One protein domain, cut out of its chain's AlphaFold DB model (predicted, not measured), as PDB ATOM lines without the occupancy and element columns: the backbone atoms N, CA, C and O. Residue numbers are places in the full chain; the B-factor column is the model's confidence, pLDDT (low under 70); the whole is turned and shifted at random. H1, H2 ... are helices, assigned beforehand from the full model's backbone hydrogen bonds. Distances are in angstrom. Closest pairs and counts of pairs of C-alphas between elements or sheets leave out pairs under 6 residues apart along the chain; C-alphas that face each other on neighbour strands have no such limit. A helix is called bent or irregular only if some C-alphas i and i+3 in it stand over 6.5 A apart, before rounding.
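AT A GLANCE: This is residues 321 to 411 of the 437 residues of the protein "Autophagy-related protein 11" of Fibularhizoctonia sp. CBS 109695 (UniProt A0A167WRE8). One long helix, H1, makes nearly the whole length of a thin rod, and after the last residues of H1 the backbone folds back and returns beside H1 towards its first residues. The returning part is mostly a long stretch with no named element, with the very short helix H2 near the far end of H1 and the very short helix H3 packed on the first turns of H1; residues 369 to 377, at the turn, stick out past the rest. The printed part has 91 residues with three named helices, in the order H1, H2, H3, and no named strand; its class is all helix. The whole is extended, with a radius of gyration of the C-alphas of 23.6 A, and the C-alphas span 78 by 20 by 14 A.

IN THESE COORDINATES: H1 covers residues 321 to 367, 47 residues, and is 69.1 A long from first to last C-alpha. It begins at C-alpha 321 at (-0.628, 38.905, -21.545) and ends at C-alpha 367 at (-21.021, -27.052, -18.850); it is not bent. H2 covers residues 376 to 379, with C-alpha 376 at (-7.733, -27.535, -18.593). H3 covers residues 405 to 409 and ends at C-alpha 409 at (-13.509, 37.817, -15.998).

HOW THE PARTS SIT: H1 and H2 are close but not clearly touching, with 2 pairs of C-alphas within 8 A; their closest C-alphas, those of Arg 364 and Asp 379, are 7.6 A apart. H1 and H3 touch, with 4 pairs of C-alphas within 8 A; their closest C-alphas, those of Leu 325 and Val 408, are 7.1 A apart. H1 touches H3 with residues 322 to 329 alone. H2 and H3 are apart. In H1 and H3 every O i to N i+4 pair is within hydrogen-bond range; H2, with 4 residues, is too short for such a pair, and its one O i to N i+3 pair is not within range.

THE WHOLE: The C-alphas of Pro 372 and Ala 411 are the two farthest apart, at 78.6 A, while the first and last printed C-alphas, those of Tyr 321 and Ala 411, are 10.8 A apart. The printed part has no cut. The link from H1 to H2, 8 residues, is short, and the link from H2 to H3, 25 residues, is long. Residues 369 to 377, of which 376 and 377 belong to H2, stand free; the body without them spans 70 by 20 by 14 A. The mean pLDDT of the printed part is 79.1, and the model's confidence is under 70 at residues 379 to 382, 392 to 401 and 409 to 411.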
ATOM      1  N   TYR A 321      -0.378  39.511 -22.848       90.06
ATOM      2  CA  TYR A 321      -0.628  38.905 -21.545       90.06
ATOM      3  C   TYR A 321      -2.042  38.303 -21.442       90.06
ATOM      4  O   TYR A 321      -2.184  37.150 -21.038       90.06
ATOM      5  N   GLY A 322      -3.075  39.026 -21.885       86.38
ATOM      6  CA  GLY A 322      -4.449  38.509 -21.945       86.38
ATOM      7  C   GLY A 322      -4.581  37.259 -22.824       86.38
ATOM      8  O   GLY A 322      -5.193  36.273 -22.416       86.38
ATOM      9  N   ALA A 323      -3.931  37.248 -23.991       87.06
ATOM     10  CA  ALA A 323      -3.872  36.072 -24.859       87.06
ATOM     11  C   ALA A 323      -3.184  34.877 -24.173       87.06
ATOM     12  O   ALA A 323      -3.621  33.736 -24.322       87.06
ATOM     13  N   THR A 324      -2.146  35.134 -23.371       88.44
ATOM     14  CA  THR A 324      -1.441  34.098 -22.601       88.44
ATOM     15  C   THR A 324      -2.330  33.494 -21.510       88.44
ATOM     16  O   THR A 324      -2.342  32.275 -21.341       88.44
ATOM     17  N   LEU A 325      -3.120  34.317 -20.808       86.62
ATOM     18  CA  LEU A 325      -4.113  33.849 -19.831       86.62
ATOM     19  C   LEU A 325      -5.175  32.955 -20.483       86.62
ATOM     20  O   LEU A 325      -5.460  31.865 -19.989       86.62
ATOM     21  N   LEU A 326      -5.732  33.396 -21.615       86.38
ATOM     22  CA  LEU A 326      -6.735  32.629 -22.357       86.38
ATOM     23  C   LEU A 326      -6.183  31.291 -22.858       86.38
ATOM     24  O   LEU A 326      -6.860  30.269 -22.759       86.38
ATOM     25  N   GLU A 327      -4.951  31.270 -23.362       86.44
ATOM     26  CA  GLU A 327      -4.319  30.028 -23.808       86.44
ATOM     27  C   GLU A 327      -4.019  29.081 -22.632       86.44
ATOM     28  O   GLU A 327      -4.226  27.874 -22.763       86.44
ATOM     29  N   ALA A 328      -3.614  29.595 -21.464       85.62
ATOM     30  CA  ALA A 328      -3.454  28.786 -20.251       85.62
ATOM     31  C   ALA A 328      -4.782  28.140 -19.814       85.62
ATOM     32  O   ALA A 328      -4.839  26.927 -19.591       85.62
ATOM     33  N   LEU A 329      -5.875  28.914 -19.799       86.31
ATOM     34  CA  LEU A 329      -7.221  28.388 -19.544       86.31
ATOM     35  C   LEU A 329      -7.619  27.309 -20.543       86.31
ATOM     36  O   LEU A 329      -8.141  26.259 -20.158       86.31
ATOM     37  N   ARG A 330      -7.359  27.549 -21.831       86.44
ATOM     38  CA  ARG A 330      -7.681  26.602 -22.897       86.44
ATOM     39  C   ARG A 330      -6.947  25.279 -22.699       86.44
ATOM     40  O   ARG A 330      -7.562  24.221 -22.824       86.44
ATOM     41  N   ARG A 331      -5.659  25.328 -22.345       86.81
ATOM     42  CA  ARG A 331      -4.841  24.138 -22.067       86.81
ATOM     43  C   ARG A 331      -5.342  23.362 -20.852       86.81
ATOM     44  O   ARG A 331      -5.480  22.143 -20.944       86.81
ATOM     45  N   ARG A 332      -5.693  24.048 -19.757       83.81
ATOM     46  CA  ARG A 332      -6.285  23.418 -18.561       83.81
ATOM     47  C   ARG A 332      -7.619  22.740 -18.882       83.81
ATOM     48  O   ARG A 332      -7.815  21.570 -18.551       83.81
ATOM     49  N   ALA A 333      -8.522  23.449 -19.559       83.75
ATOM     50  CA  ALA A 333      -9.832  22.924 -19.940       83.75
ATOM     51  C   ALA A 333      -9.708  21.707 -20.868       83.75
ATOM     52  O   ALA A 333     -10.388  20.698 -20.669       83.75
ATOM     53  N   PHE A 334      -8.797  21.771 -21.843       85.88
ATOM     54  CA  PHE A 334      -8.513  20.649 -22.730       85.88
ATOM     55  C   PHE A 334      -7.969  19.439 -21.966       85.88
ATOM     56  O   PHE A 334      -8.432  18.328 -22.209       85.88
ATOM     57  N   ALA A 335      -7.048  19.629 -21.016       83.62
ATOM     58  CA  ALA A 335      -6.525  18.537 -20.197       83.62
ATOM     59  C   ALA A 335      -7.637  17.849 -19.387       83.62
ATOM     60  O   ALA A 335      -7.740  16.621 -19.396       83.62
ATOM     61  N   GLY A 336      -8.510  18.626 -18.734       82.56
ATOM     62  CA  GLY A 336      -9.664  18.088 -18.008       82.56
ATOM     63  C   GLY A 336     -10.609  17.296 -18.915       82.56
ATOM     64  O   GLY A 336     -10.957  16.156 -18.606       82.56
ATOM     65  N   PHE A 337     -10.960  17.862 -20.074       85.81
ATOM     66  CA  PHE A 337     -11.784  17.189 -21.078       85.81
ATOM     67  C   PHE A 337     -11.144  15.888 -21.577       85.81
ATOM     68  O   PHE A 337     -11.798  14.846 -21.598       85.81
ATOM     69  N   PHE A 338      -9.869  15.938 -21.963       86.56
ATOM     70  CA  PHE A 338      -9.130  14.798 -22.493       86.56
ATOM     71  C   PHE A 338      -9.138  13.637 -21.497       86.56
ATOM     72  O   PHE A 338      -9.512  12.518 -21.844       86.56
ATOM     73  N   TRP A 339      -8.815  13.914 -20.234       84.38
ATOM     74  CA  TRP A 339      -8.773  12.885 -19.205       84.38
ATOM     75  C   TRP A 339     -10.149  12.361 -18.797       84.38
ATOM     76  O   TRP A 339     -10.274  11.167 -18.535       84.38
ATOM     77  N   ALA A 340     -11.190  13.198 -18.811       86.81
ATOM     78  CA  ALA A 340     -12.561  12.729 -18.629       86.81
ATOM     79  C   ALA A 340     -12.960  11.739 -19.739       86.81
ATOM     80  O   ALA A 340     -13.534  10.688 -19.461       86.81
ATOM     81  N   ARG A 341     -12.591  12.022 -20.997       90.50
ATOM     82  CA  ARG A 341     -12.834  11.107 -22.124       90.50
ATOM     83  C   ARG A 341     -12.047   9.807 -21.997       90.50
ATOM     84  O   ARG A 341     -12.628   8.744 -22.200       90.50
ATOM     85  N   VAL A 342     -10.778   9.859 -21.598       88.38
ATOM     86  CA  VAL A 342      -9.997   8.643 -21.306       88.38
ATOM     87  C   VAL A 342     -10.667   7.820 -20.199       88.38
ATOM     88  O   VAL A 342     -10.809   6.612 -20.361       88.38
ATOM     89  N   GLY A 343     -11.174   8.462 -19.140       87.50
ATOM     90  CA  GLY A 343     -11.959   7.804 -18.089       87.50
ATOM     91  C   GLY A 343     -13.161   7.029 -18.636       87.50
ATOM     92  O   GLY A 343     -13.304   5.845 -18.348       87.50
ATOM     93  N   THR A 344     -13.958   7.641 -19.521       91.44
ATOM     94  CA  THR A 344     -15.098   6.942 -20.151       91.44
ATOM     95  C   THR A 344     -14.672   5.731 -20.984       91.44
ATOM     96  O   THR A 344     -15.351   4.708 -20.989       91.44
ATOM     97  N   VAL A 345     -13.523   5.804 -21.664       90.38
ATOM     98  CA  VAL A 345     -12.979   4.672 -22.427       90.38
ATOM     99  C   VAL A 345     -12.550   3.545 -21.483       90.38
ATOM    100  O   VAL A 345     -12.887   2.386 -21.728       90.38
ATOM    101  N   ILE A 346     -11.870   3.877 -20.380       88.94
ATOM    102  CA  ILE A 346     -11.471   2.915 -19.342       88.94
ATOM    103  C   ILE A 346     -12.698   2.182 -18.784       88.94
ATOM    104  O   ILE A 346     -12.690   0.955 -18.692       88.94
ATOM    105  N   GLU A 347     -13.769   2.912 -18.466       90.00
ATOM    106  CA  GLU A 347     -15.019   2.337 -17.956       90.00
ATOM    107  C   GLU A 347     -15.652   1.350 -18.942       90.00
ATOM    108  O   GLU A 347     -16.088   0.267 -18.542       90.00
ATOM    109  N   VAL A 348     -15.652   1.674 -20.240       92.19
ATOM    110  CA  VAL A 348     -16.158   0.772 -21.285       92.19
ATOM    111  C   VAL A 348     -15.336  -0.518 -21.338       92.19
ATOM    112  O   VAL A 348     -15.915  -1.608 -21.306       92.19
ATOM    113  N   PHE A 349     -14.002  -0.436 -21.361       89.69
ATOM    114  CA  PHE A 349     -13.141  -1.627 -21.374       89.69
ATOM    115  C   PHE A 349     -13.294  -2.474 -20.104       89.69
ATOM    116  O   PHE A 349     -13.357  -3.707 -20.184       89.69
ATOM    117  N   ALA A 350     -13.419  -1.836 -18.938       88.00
ATOM    118  CA  ALA A 350     -13.689  -2.521 -17.679       88.00
ATOM    119  C   ALA A 350     -15.053  -3.233 -17.704       88.00
ATOM    120  O   ALA A 350     -15.157  -4.391 -17.285       88.00
ATOM    121  N   GLY A 351     -16.083  -2.578 -18.250       90.81
ATOM    122  CA  GLY A 351     -17.424  -3.132 -18.428       90.81
ATOM    123  C   GLY A 351     -17.448  -4.358 -19.344       90.81
ATOM    124  O   GLY A 351     -18.017  -5.386 -18.967       90.81
ATOM    125  N   VAL A 352     -16.781  -4.287 -20.503       91.38
ATOM    126  CA  VAL A 352     -16.645  -5.411 -21.449       91.38
ATOM    127  C   VAL A 352     -15.907  -6.582 -20.798       91.38
ATOM    128  O   VAL A 352     -16.382  -7.716 -20.844       91.38
ATOM    129  N   SER A 353     -14.798  -6.307 -20.110       89.56
ATOM    130  CA  SER A 353     -14.012  -7.336 -19.418       89.56
ATOM    131  C   SER A 353     -14.817  -8.020 -18.306       89.56
ATOM    132  O   SER A 353     -14.763  -9.238 -18.139       89.56
ATOM    133  N   ALA A 354     -15.612  -7.255 -17.552       88.19
ATOM    134  CA  ALA A 354     -16.490  -7.792 -16.518       88.19
ATOM    135  C   ALA A 354     -17.651  -8.619 -17.098       88.19
ATOM    136  O   ALA A 354     -18.012  -9.650 -16.526       88.19
ATOM    137  N   ALA A 355     -18.232  -8.196 -18.224       90.69
ATOM    138  CA  ALA A 355     -19.270  -8.952 -18.917       90.69
ATOM    139  C   ALA A 355     -18.742 -10.300 -19.432       90.69
ATOM    140  O   ALA A 355     -19.402 -11.321 -19.245       90.69
ATOM    141  N   GLU A 356     -17.530 -10.323 -19.989       90.56
ATOM    142  CA  GLU A 356     -16.886 -11.557 -20.444       90.56
ATOM    143  C   GLU A 356     -16.547 -12.490 -19.273       90.56
ATOM    144  O   GLU A 356     -16.837 -13.684 -19.344       90.56
ATOM    145  N   ARG A 357     -16.042 -11.962 -18.145       88.62
ATOM    146  CA  ARG A 357     -15.857 -12.756 -16.913       88.62
ATOM    147  C   ARG A 357     -17.168 -13.404 -16.461       88.62
ATOM    148  O   ARG A 357     -17.196 -14.601 -16.184       88.62
ATOM    149  N   ARG A 358     -18.273 -12.646 -16.447       89.88
ATOM    150  CA  ARG A 358     -19.608 -13.176 -16.111       89.88
ATOM    151  C   ARG A 358     -20.057 -14.266 -17.084       89.88
ATOM    152  O   ARG A 358     -20.531 -15.307 -16.635       89.88
ATOM    153  N   ARG A 359     -19.877 -14.066 -18.393       90.25
ATOM    154  CA  ARG A 359     -20.215 -15.062 -19.422       90.25
ATOM    155  C   ARG A 359     -19.412 -16.352 -19.246       90.25
ATOM    156  O   ARG A 359     -20.001 -17.430 -19.266       90.25
ATOM    157  N   ARG A 360     -18.090 -16.260 -19.044       88.50
ATOM    158  CA  ARG A 360     -17.215 -17.423 -18.807       88.50
ATOM    159  C   ARG A 360     -17.584 -18.159 -17.524       88.50
ATOM    160  O   ARG A 360     -17.599 -19.385 -17.510       88.50
ATOM    161  N   HIS A 361     -17.922 -17.431 -16.461       86.31
ATOM    162  CA  HIS A 361     -18.422 -18.027 -15.225       86.31
ATOM    163  C   HIS A 361     -19.742 -18.784 -15.446       86.31
ATOM    164  O   HIS A 361     -19.848 -19.939 -15.041       86.31
ATOM    165  N   ALA A 362     -20.720 -18.171 -16.126       87.81
ATOM    166  CA  ALA A 362     -22.002 -18.806 -16.440       87.81
ATOM    167  C   ALA A 362     -21.817 -20.076 -17.288       87.81
ATOM    168  O   ALA A 362     -22.258 -21.154 -16.894       87.81
ATOM    169  N   PHE A 363     -21.050 -19.983 -18.379       86.62
ATOM    170  CA  PHE A 363     -20.739 -21.127 -19.238       86.62
ATOM    171  C   PHE A 363     -20.070 -22.270 -18.467       86.62
ATOM    172  O   PHE A 363     -20.453 -23.431 -18.622       86.62
ATOM    173  N   ARG A 364     -19.099 -21.956 -17.596       83.69
ATOM    174  CA  ARG A 364     -18.473 -22.961 -16.727       83.69
ATOM    175  C   ARG A 364     -19.488 -23.586 -15.778       83.69
ATOM    176  O   ARG A 364     -19.476 -24.798 -15.630       83.69
ATOM    177  N   SER A 365     -20.371 -22.804 -15.158       84.19
ATOM    178  CA  SER A 365     -21.380 -23.358 -14.244       84.19
ATOM    179  C   SER A 365     -22.364 -24.311 -14.930       84.19
ATOM    180  O   SER A 365     -22.772 -25.289 -14.317       84.19
ATOM    181  N   GLU A 366     -22.689 -24.069 -16.202       86.00
ATOM    182  CA  GLU A 366     -23.613 -24.903 -16.981       86.00
ATOM    183  C   GLU A 366     -22.939 -26.146 -17.580       86.00
ATOM    184  O   GLU A 366     -23.536 -27.219 -17.638       86.00
ATOM    185  N   THR A 367     -21.691 -26.016 -18.037       82.69
ATOM    186  CA  THR A 367     -21.021 -27.052 -18.850       82.69
ATOM    187  C   THR A 367     -20.096 -27.951 -18.023       82.69
ATOM    188  O   THR A 367     -19.662 -29.010 -18.477       82.69
ATOM    189  N   ARG A 368     -19.759 -27.562 -16.790       77.75
ATOM    190  CA  ARG A 368     -18.826 -28.330 -15.962       77.75
ATOM    191  C   ARG A 368     -19.418 -29.692 -15.593       77.75
ATOM    192  O   ARG A 368     -20.444 -29.780 -14.931       77.75
ATOM    193  N   GLY A 369     -18.719 -30.757 -15.987       77.62
ATOM    194  CA  GLY A 369     -19.105 -32.146 -15.711       77.62
ATOM    195  C   GLY A 369     -20.011 -32.793 -16.763       77.62
ATOM    196  O   GLY A 369     -20.303 -33.977 -16.634       77.62
ATOM    197  N   THR A 370     -20.424 -32.068 -17.809       82.75
ATOM    198  CA  THR A 370     -21.195 -32.653 -18.925       82.75
ATOM    199  C   THR A 370     -20.300 -33.289 -19.990       82.75
ATOM    200  O   THR A 370     -20.724 -34.205 -20.693       82.75
ATOM    201  N   LEU A 371     -19.051 -32.832 -20.105       81.50
ATOM    202  CA  LEU A 371     -18.085 -33.357 -21.066       81.50
ATOM    203  C   LEU A 371     -17.335 -34.575 -20.493       81.50
ATOM    204  O   LEU A 371     -16.895 -34.533 -19.343       81.50
ATOM    205  N   PRO A 372     -17.113 -35.640 -21.291       83.06
ATOM    206  CA  PRO A 372     -16.419 -36.854 -20.849       83.06
ATOM    207  C   PRO A 372     -14.884 -36.705 -20.792       83.06
ATOM    208  O   PRO A 372     -14.173 -37.690 -20.609       83.06
ATOM    209  N   PHE A 373     -14.358 -35.492 -20.975       83.19
ATOM    210  CA  PHE A 373     -12.934 -35.168 -20.924       83.19
ATOM    211  C   PHE A 373     -12.714 -33.844 -20.184       83.19
ATOM    212  O   PHE A 373     -13.588 -32.979 -20.162       83.19
ATOM    213  N   ALA A 374     -11.536 -33.677 -19.584       78.31
ATOM    214  CA  ALA A 374     -11.164 -32.432 -18.915       78.31
ATOM    215  C   ALA A 374     -10.905 -31.308 -19.932       78.31
ATOM    216  O   ALA A 374     -10.371 -31.557 -21.016       78.31
ATOM    217  N   THR A 375     -11.178 -30.057 -19.549       79.06
ATOM    218  CA  THR A 375     -10.911 -28.863 -20.369       79.06
ATOM    219  C   THR A 375      -9.938 -27.893 -19.679       79.06
ATOM    220  O   THR A 375     -10.297 -26.750 -19.392       79.06
ATOM    221  N   PRO A 376      -8.657 -28.271 -19.468       74.00
ATOM    222  CA  PRO A 376      -7.733 -27.535 -18.593       74.00
ATOM    223  C   PRO A 376      -7.562 -26.044 -18.923       74.00
ATOM    224  O   PRO A 376      -7.364 -25.231 -18.028       74.00
ATOM    225  N   ARG A 377      -7.656 -25.669 -20.207       70.94
ATOM    226  CA  ARG A 377      -7.528 -24.271 -20.662       70.94
ATOM    227  C   ARG A 377      -8.779 -23.418 -20.433       70.94
ATOM    228  O   ARG A 377      -8.664 -22.202 -20.404       70.94
ATOM    229  N   LEU A 378      -9.948 -24.038 -20.295       71.75
ATOM    230  CA  LEU A 378     -11.209 -23.363 -19.962       71.75
ATOM    231  C   LEU A 378     -11.455 -23.366 -18.445       71.75
ATOM    232  O   LEU A 378     -12.111 -22.466 -17.930       71.75
ATOM    233  N   ASP A 379     -10.892 -24.345 -17.733       65.38
ATOM    234  CA  ASP A 379     -11.071 -24.531 -16.291       65.38
ATOM    235  C   ASP A 379     -10.066 -23.727 -15.433       65.38
ATOM    236  O   ASP A 379     -10.310 -23.517 -14.244       65.38
ATOM    237  N   GLY A 380      -8.949 -23.274 -16.022       62.22
ATOM    238  CA  GLY A 380      -7.735 -22.871 -15.295       62.22
ATOM    239  C   GLY A 380      -7.561 -21.405 -14.871       62.22
ATOM    240  O   GLY A 380      -6.793 -21.166 -13.949       62.22
ATOM    241  N   ALA A 381      -8.236 -20.417 -15.464       60.28
ATOM    242  CA  ALA A 381      -8.197 -19.033 -14.971       60.28
ATOM    243  C   ALA A 381      -9.301 -18.186 -15.620       60.28
ATOM    244  O   ALA A 381      -9.494 -18.246 -16.833       60.28
ATOM    245  N   ASP A 382      -9.977 -17.336 -14.838       63.25
ATOM    246  CA  ASP A 382     -10.827 -16.237 -15.339       63.25
ATOM    247  C   ASP A 382      -9.982 -15.100 -15.943       63.25
ATOM    248  O   ASP A 382     -10.245 -13.916 -15.726       63.25
ATOM    249  N   ASP A 383      -8.939 -15.460 -16.688       70.94
ATOM    250  CA  ASP A 383      -8.000 -14.520 -17.276       70.94
ATOM    251  C   ASP A 383      -8.638 -13.927 -18.534       70.94
ATOM    252  O   ASP A 383      -8.613 -14.480 -19.642       70.94
ATOM    253  N   VAL A 384      -9.384 -12.850 -18.319       79.94
ATOM    254  CA  VAL A 384      -9.924 -12.004 -19.379       79.94
ATOM    255  C   VAL A 384      -8.896 -10.910 -19.632       79.94
ATOM    256  O   VAL A 384      -8.457 -10.302 -18.657       79.94
ATOM    257  N   PRO A 385      -8.541 -10.624 -20.899       80.94
ATOM    258  CA  PRO A 385      -7.601  -9.556 -21.214       80.94
ATOM    259  C   PRO A 385      -7.979  -8.256 -20.495       80.94
ATOM    260  O   PRO A 385      -9.081  -7.744 -20.691       80.94
ATOM    261  N   SER A 386      -7.080  -7.741 -19.656       74.00
ATOM    262  CA  SER A 386      -7.207  -6.427 -19.029       74.00
ATOM    263  C   SER A 386      -6.296  -5.427 -19.732       74.00
ATOM    264  O   SER A 386      -5.192  -5.758 -20.163       74.00
ATOM    265  N   VAL A 387      -6.776  -4.192 -19.868       78.81
ATOM    266  CA  VAL A 387      -5.984  -3.072 -20.380       78.81
ATOM    267  C   VAL A 387      -5.762  -2.109 -19.226       78.81
ATOM    268  O   VAL A 387      -6.717  -1.506 -18.739       78.81
ATOM    269  N   ASP A 388      -4.506  -1.965 -18.808       76.44
ATOM    270  CA  ASP A 388      -4.119  -1.030 -17.757       76.44
ATOM    271  C   ASP A 388      -3.641   0.282 -18.380       76.44
ATOM    272  O   ASP A 388      -2.666   0.331 -19.132       76.44
ATOM    273  N   PHE A 389      -4.344   1.368 -18.066       78.94
ATOM    274  CA  PHE A 389      -3.980   2.704 -18.516       78.94
ATOM    275  C   PHE A 389      -3.115   3.381 -17.456       78.94
ATOM    276  O   PHE A 389      -3.588   3.713 -16.370       78.94
ATOM    277  N   VAL A 390      -1.844   3.623 -17.782       76.81
ATOM    278  CA  VAL A 390      -0.941   4.395 -16.923       76.81
ATOM    279  C   VAL A 390      -1.012   5.862 -17.322       76.81
ATOM    280  O   VAL A 390      -0.581   6.256 -18.406       76.81
ATOM    281  N   ARG A 391      -1.543   6.690 -16.422       70.25
ATOM    282  CA  ARG A 391      -1.551   8.141 -16.592       70.25
ATOM    283  C   ARG A 391      -0.121   8.677 -16.492       70.25
ATOM    284  O   ARG A 391       0.477   8.646 -15.422       70.25
ATOM    285  N   THR A 392       0.418   9.178 -17.597       67.88
ATOM    286  CA  THR A 392       1.698   9.900 -17.638       67.88
ATOM    287  C   THR A 392       1.424  11.353 -18.017       67.88
ATOM    288  O   THR A 392       0.842  11.619 -19.064       67.88
ATOM    289  N   GLY A 393       1.802  12.292 -17.144       59.91
ATOM    290  CA  GLY A 393       1.340  13.684 -17.219       59.91
ATOM    291  C   GLY A 393      -0.025  13.833 -16.542       59.91
ATOM    292  O   GLY A 393      -0.970  13.111 -16.853       59.91
ATOM    293  N   GLY A 394      -0.090  14.681 -15.521       55.62
ATOM    294  CA  GLY A 394      -1.046  14.493 -14.438       55.62
ATOM    295  C   GLY A 394      -2.482  14.987 -14.671       55.62
ATOM    296  O   GLY A 394      -2.952  15.178 -15.796       55.62
ATOM    297  N   SER A 395      -3.217  15.078 -13.562       54.75
ATOM    298  CA  SER A 395      -4.612  15.517 -13.471       54.75
ATOM    299  C   SER A 395      -4.880  16.928 -13.997       54.75
ATOM    300  O   SER A 395      -3.962  17.663 -14.331       54.75
ATOM    301  N   ALA A 396      -6.153  17.330 -14.100       51.22
ATOM    302  CA  ALA A 396      -6.476  18.743 -14.325       51.22
ATOM    303  C   ALA A 396      -5.844  19.642 -13.236       51.22
ATOM    304  O   ALA A 396      -5.518  20.793 -13.518       51.22
ATOM    305  N   GLU A 397      -5.610  19.087 -12.040       53.31
ATOM    306  CA  GLU A 397      -4.884  19.711 -10.928       53.31
ATOM    307  C   GLU A 397      -3.352  19.664 -11.123       53.31
ATOM    308  O   GLU A 397      -2.668  20.600 -10.728       53.31
ATOM    309  N   ASP A 398      -2.807  18.660 -11.823       53.84
ATOM    310  CA  ASP A 398      -1.388  18.607 -12.233       53.84
ATOM    311  C   ASP A 398      -1.126  19.223 -13.617       53.84
ATOM    312  O   ASP A 398      -0.017  19.114 -14.147       53.84
ATOM    313  N   SER A 399      -2.120  19.861 -14.247       53.62
ATOM    314  CA  SER A 399      -1.931  20.504 -15.557       53.62
ATOM    315  C   SER A 399      -0.861  21.604 -15.511       53.62
ATOM    316  O   SER A 399      -0.440  22.101 -16.551       53.62
ATOM    317  N   GLY A 400      -0.416  21.968 -14.303       60.41
ATOM    318  CA  GLY A 400       0.527  23.038 -14.024       60.41
ATOM    319  C   GLY A 400      -0.140  24.408 -14.039       60.41
ATOM    320  O   GLY A 400       0.478  25.361 -13.572       60.41
ATOM    321  N   TYR A 401      -1.390  24.486 -14.521       63.84
ATOM    322  CA  TYR A 401      -2.149  25.719 -14.642       63.84
ATOM    323  C   TYR A 401      -3.293  25.785 -13.617       63.84
ATOM    324  O   TYR A 401      -4.219  24.977 -13.647       63.84
ATOM    325  N   ALA A 402      -3.231  26.759 -12.714       70.81
ATOM    326  CA  ALA A 402      -4.234  27.106 -11.709       70.81
ATOM    327  C   ALA A 402      -5.162  28.255 -12.151       70.81
ATOM    328  O   ALA A 402      -6.113  28.547 -11.434       70.81
ATOM    329  N   VAL A 403      -4.936  28.869 -13.322       78.75
ATOM    330  CA  VAL A 403      -5.811  29.917 -13.888       78.75
ATOM    331  C   VAL A 403      -7.249  29.409 -14.034       78.75
ATOM    332  O   VAL A 403      -7.477  28.332 -14.598       78.75
ATOM    333  N   GLU A 404      -8.220  30.185 -13.561       78.44
ATOM    334  CA  GLU A 404      -9.660  29.946 -13.674       78.44
ATOM    335  C   GLU A 404     -10.369  31.019 -14.504       78.44
ATOM    336  O   GLU A 404      -9.848  32.096 -14.784       78.44
ATOM    337  N   ARG A 405     -11.605  30.725 -14.927       75.38
ATOM    338  CA  ARG A 405     -12.410  31.670 -15.714       75.38
ATOM    339  C   ARG A 405     -12.650  32.983 -14.957       75.38
ATOM    340  O   ARG A 405     -12.613  34.047 -15.566       75.38
ATOM    341  N   ALA A 406     -12.791  32.903 -13.634       75.62
ATOM    342  CA  ALA A 406     -12.908  34.064 -12.756       75.62
ATOM    343  C   ALA A 406     -11.679  34.992 -12.816       75.62
ATOM    344  O   ALA A 406     -11.836  36.205 -12.690       75.62
ATOM    345  N   ASP A 407     -10.481  34.454 -13.070       72.94
ATOM    346  CA  ASP A 407      -9.248  35.248 -13.184       72.94
ATOM    347  C   ASP A 407      -9.188  36.058 -14.484       72.94
ATOM    348  O   ASP A 407      -8.517  37.088 -14.549       72.94
ATOM    349  N   VAL A 408      -9.905  35.613 -15.520       71.81
ATOM    350  CA  VAL A 408     -10.047  36.342 -16.788       71.81
ATOM    351  C   VAL A 408     -11.206  37.331 -16.728       71.81
ATOM    352  O   VAL A 408     -11.047  38.469 -17.163       71.81
ATOM    353  N   ASP A 409     -12.335  36.944 -16.134       69.12
ATOM    354  CA  ASP A 409     -13.509  37.817 -15.998       69.12
ATOM    355  C   ASP A 409     -13.263  38.972 -15.003       69.12
ATOM    356  O   ASP A 409     -13.816  40.061 -15.154       69.12
ATOM    357  N   GLY A 410     -12.399  38.768 -14.001       60.28
ATOM    358  CA  GLY A 410     -11.972  39.794 -13.043       60.28
ATOM    359  C   GLY A 410     -10.828  40.694 -13.528       60.28
ATOM    360  O   GLY A 410     -10.413  41.598 -12.799       60.28
ATOM    361  N   ALA A 411     -10.290  40.458 -14.729       63.25
ATOM    362  CA  ALA A 411      -9.164  41.207 -15.266       63.25
ATOM    363  C   ALA A 411      -9.635  42.568 -15.836       63.25
ATOM    364  O   ALA A 411     -10.421  42.592 -16.784       63.25
TER     365      ALA A 411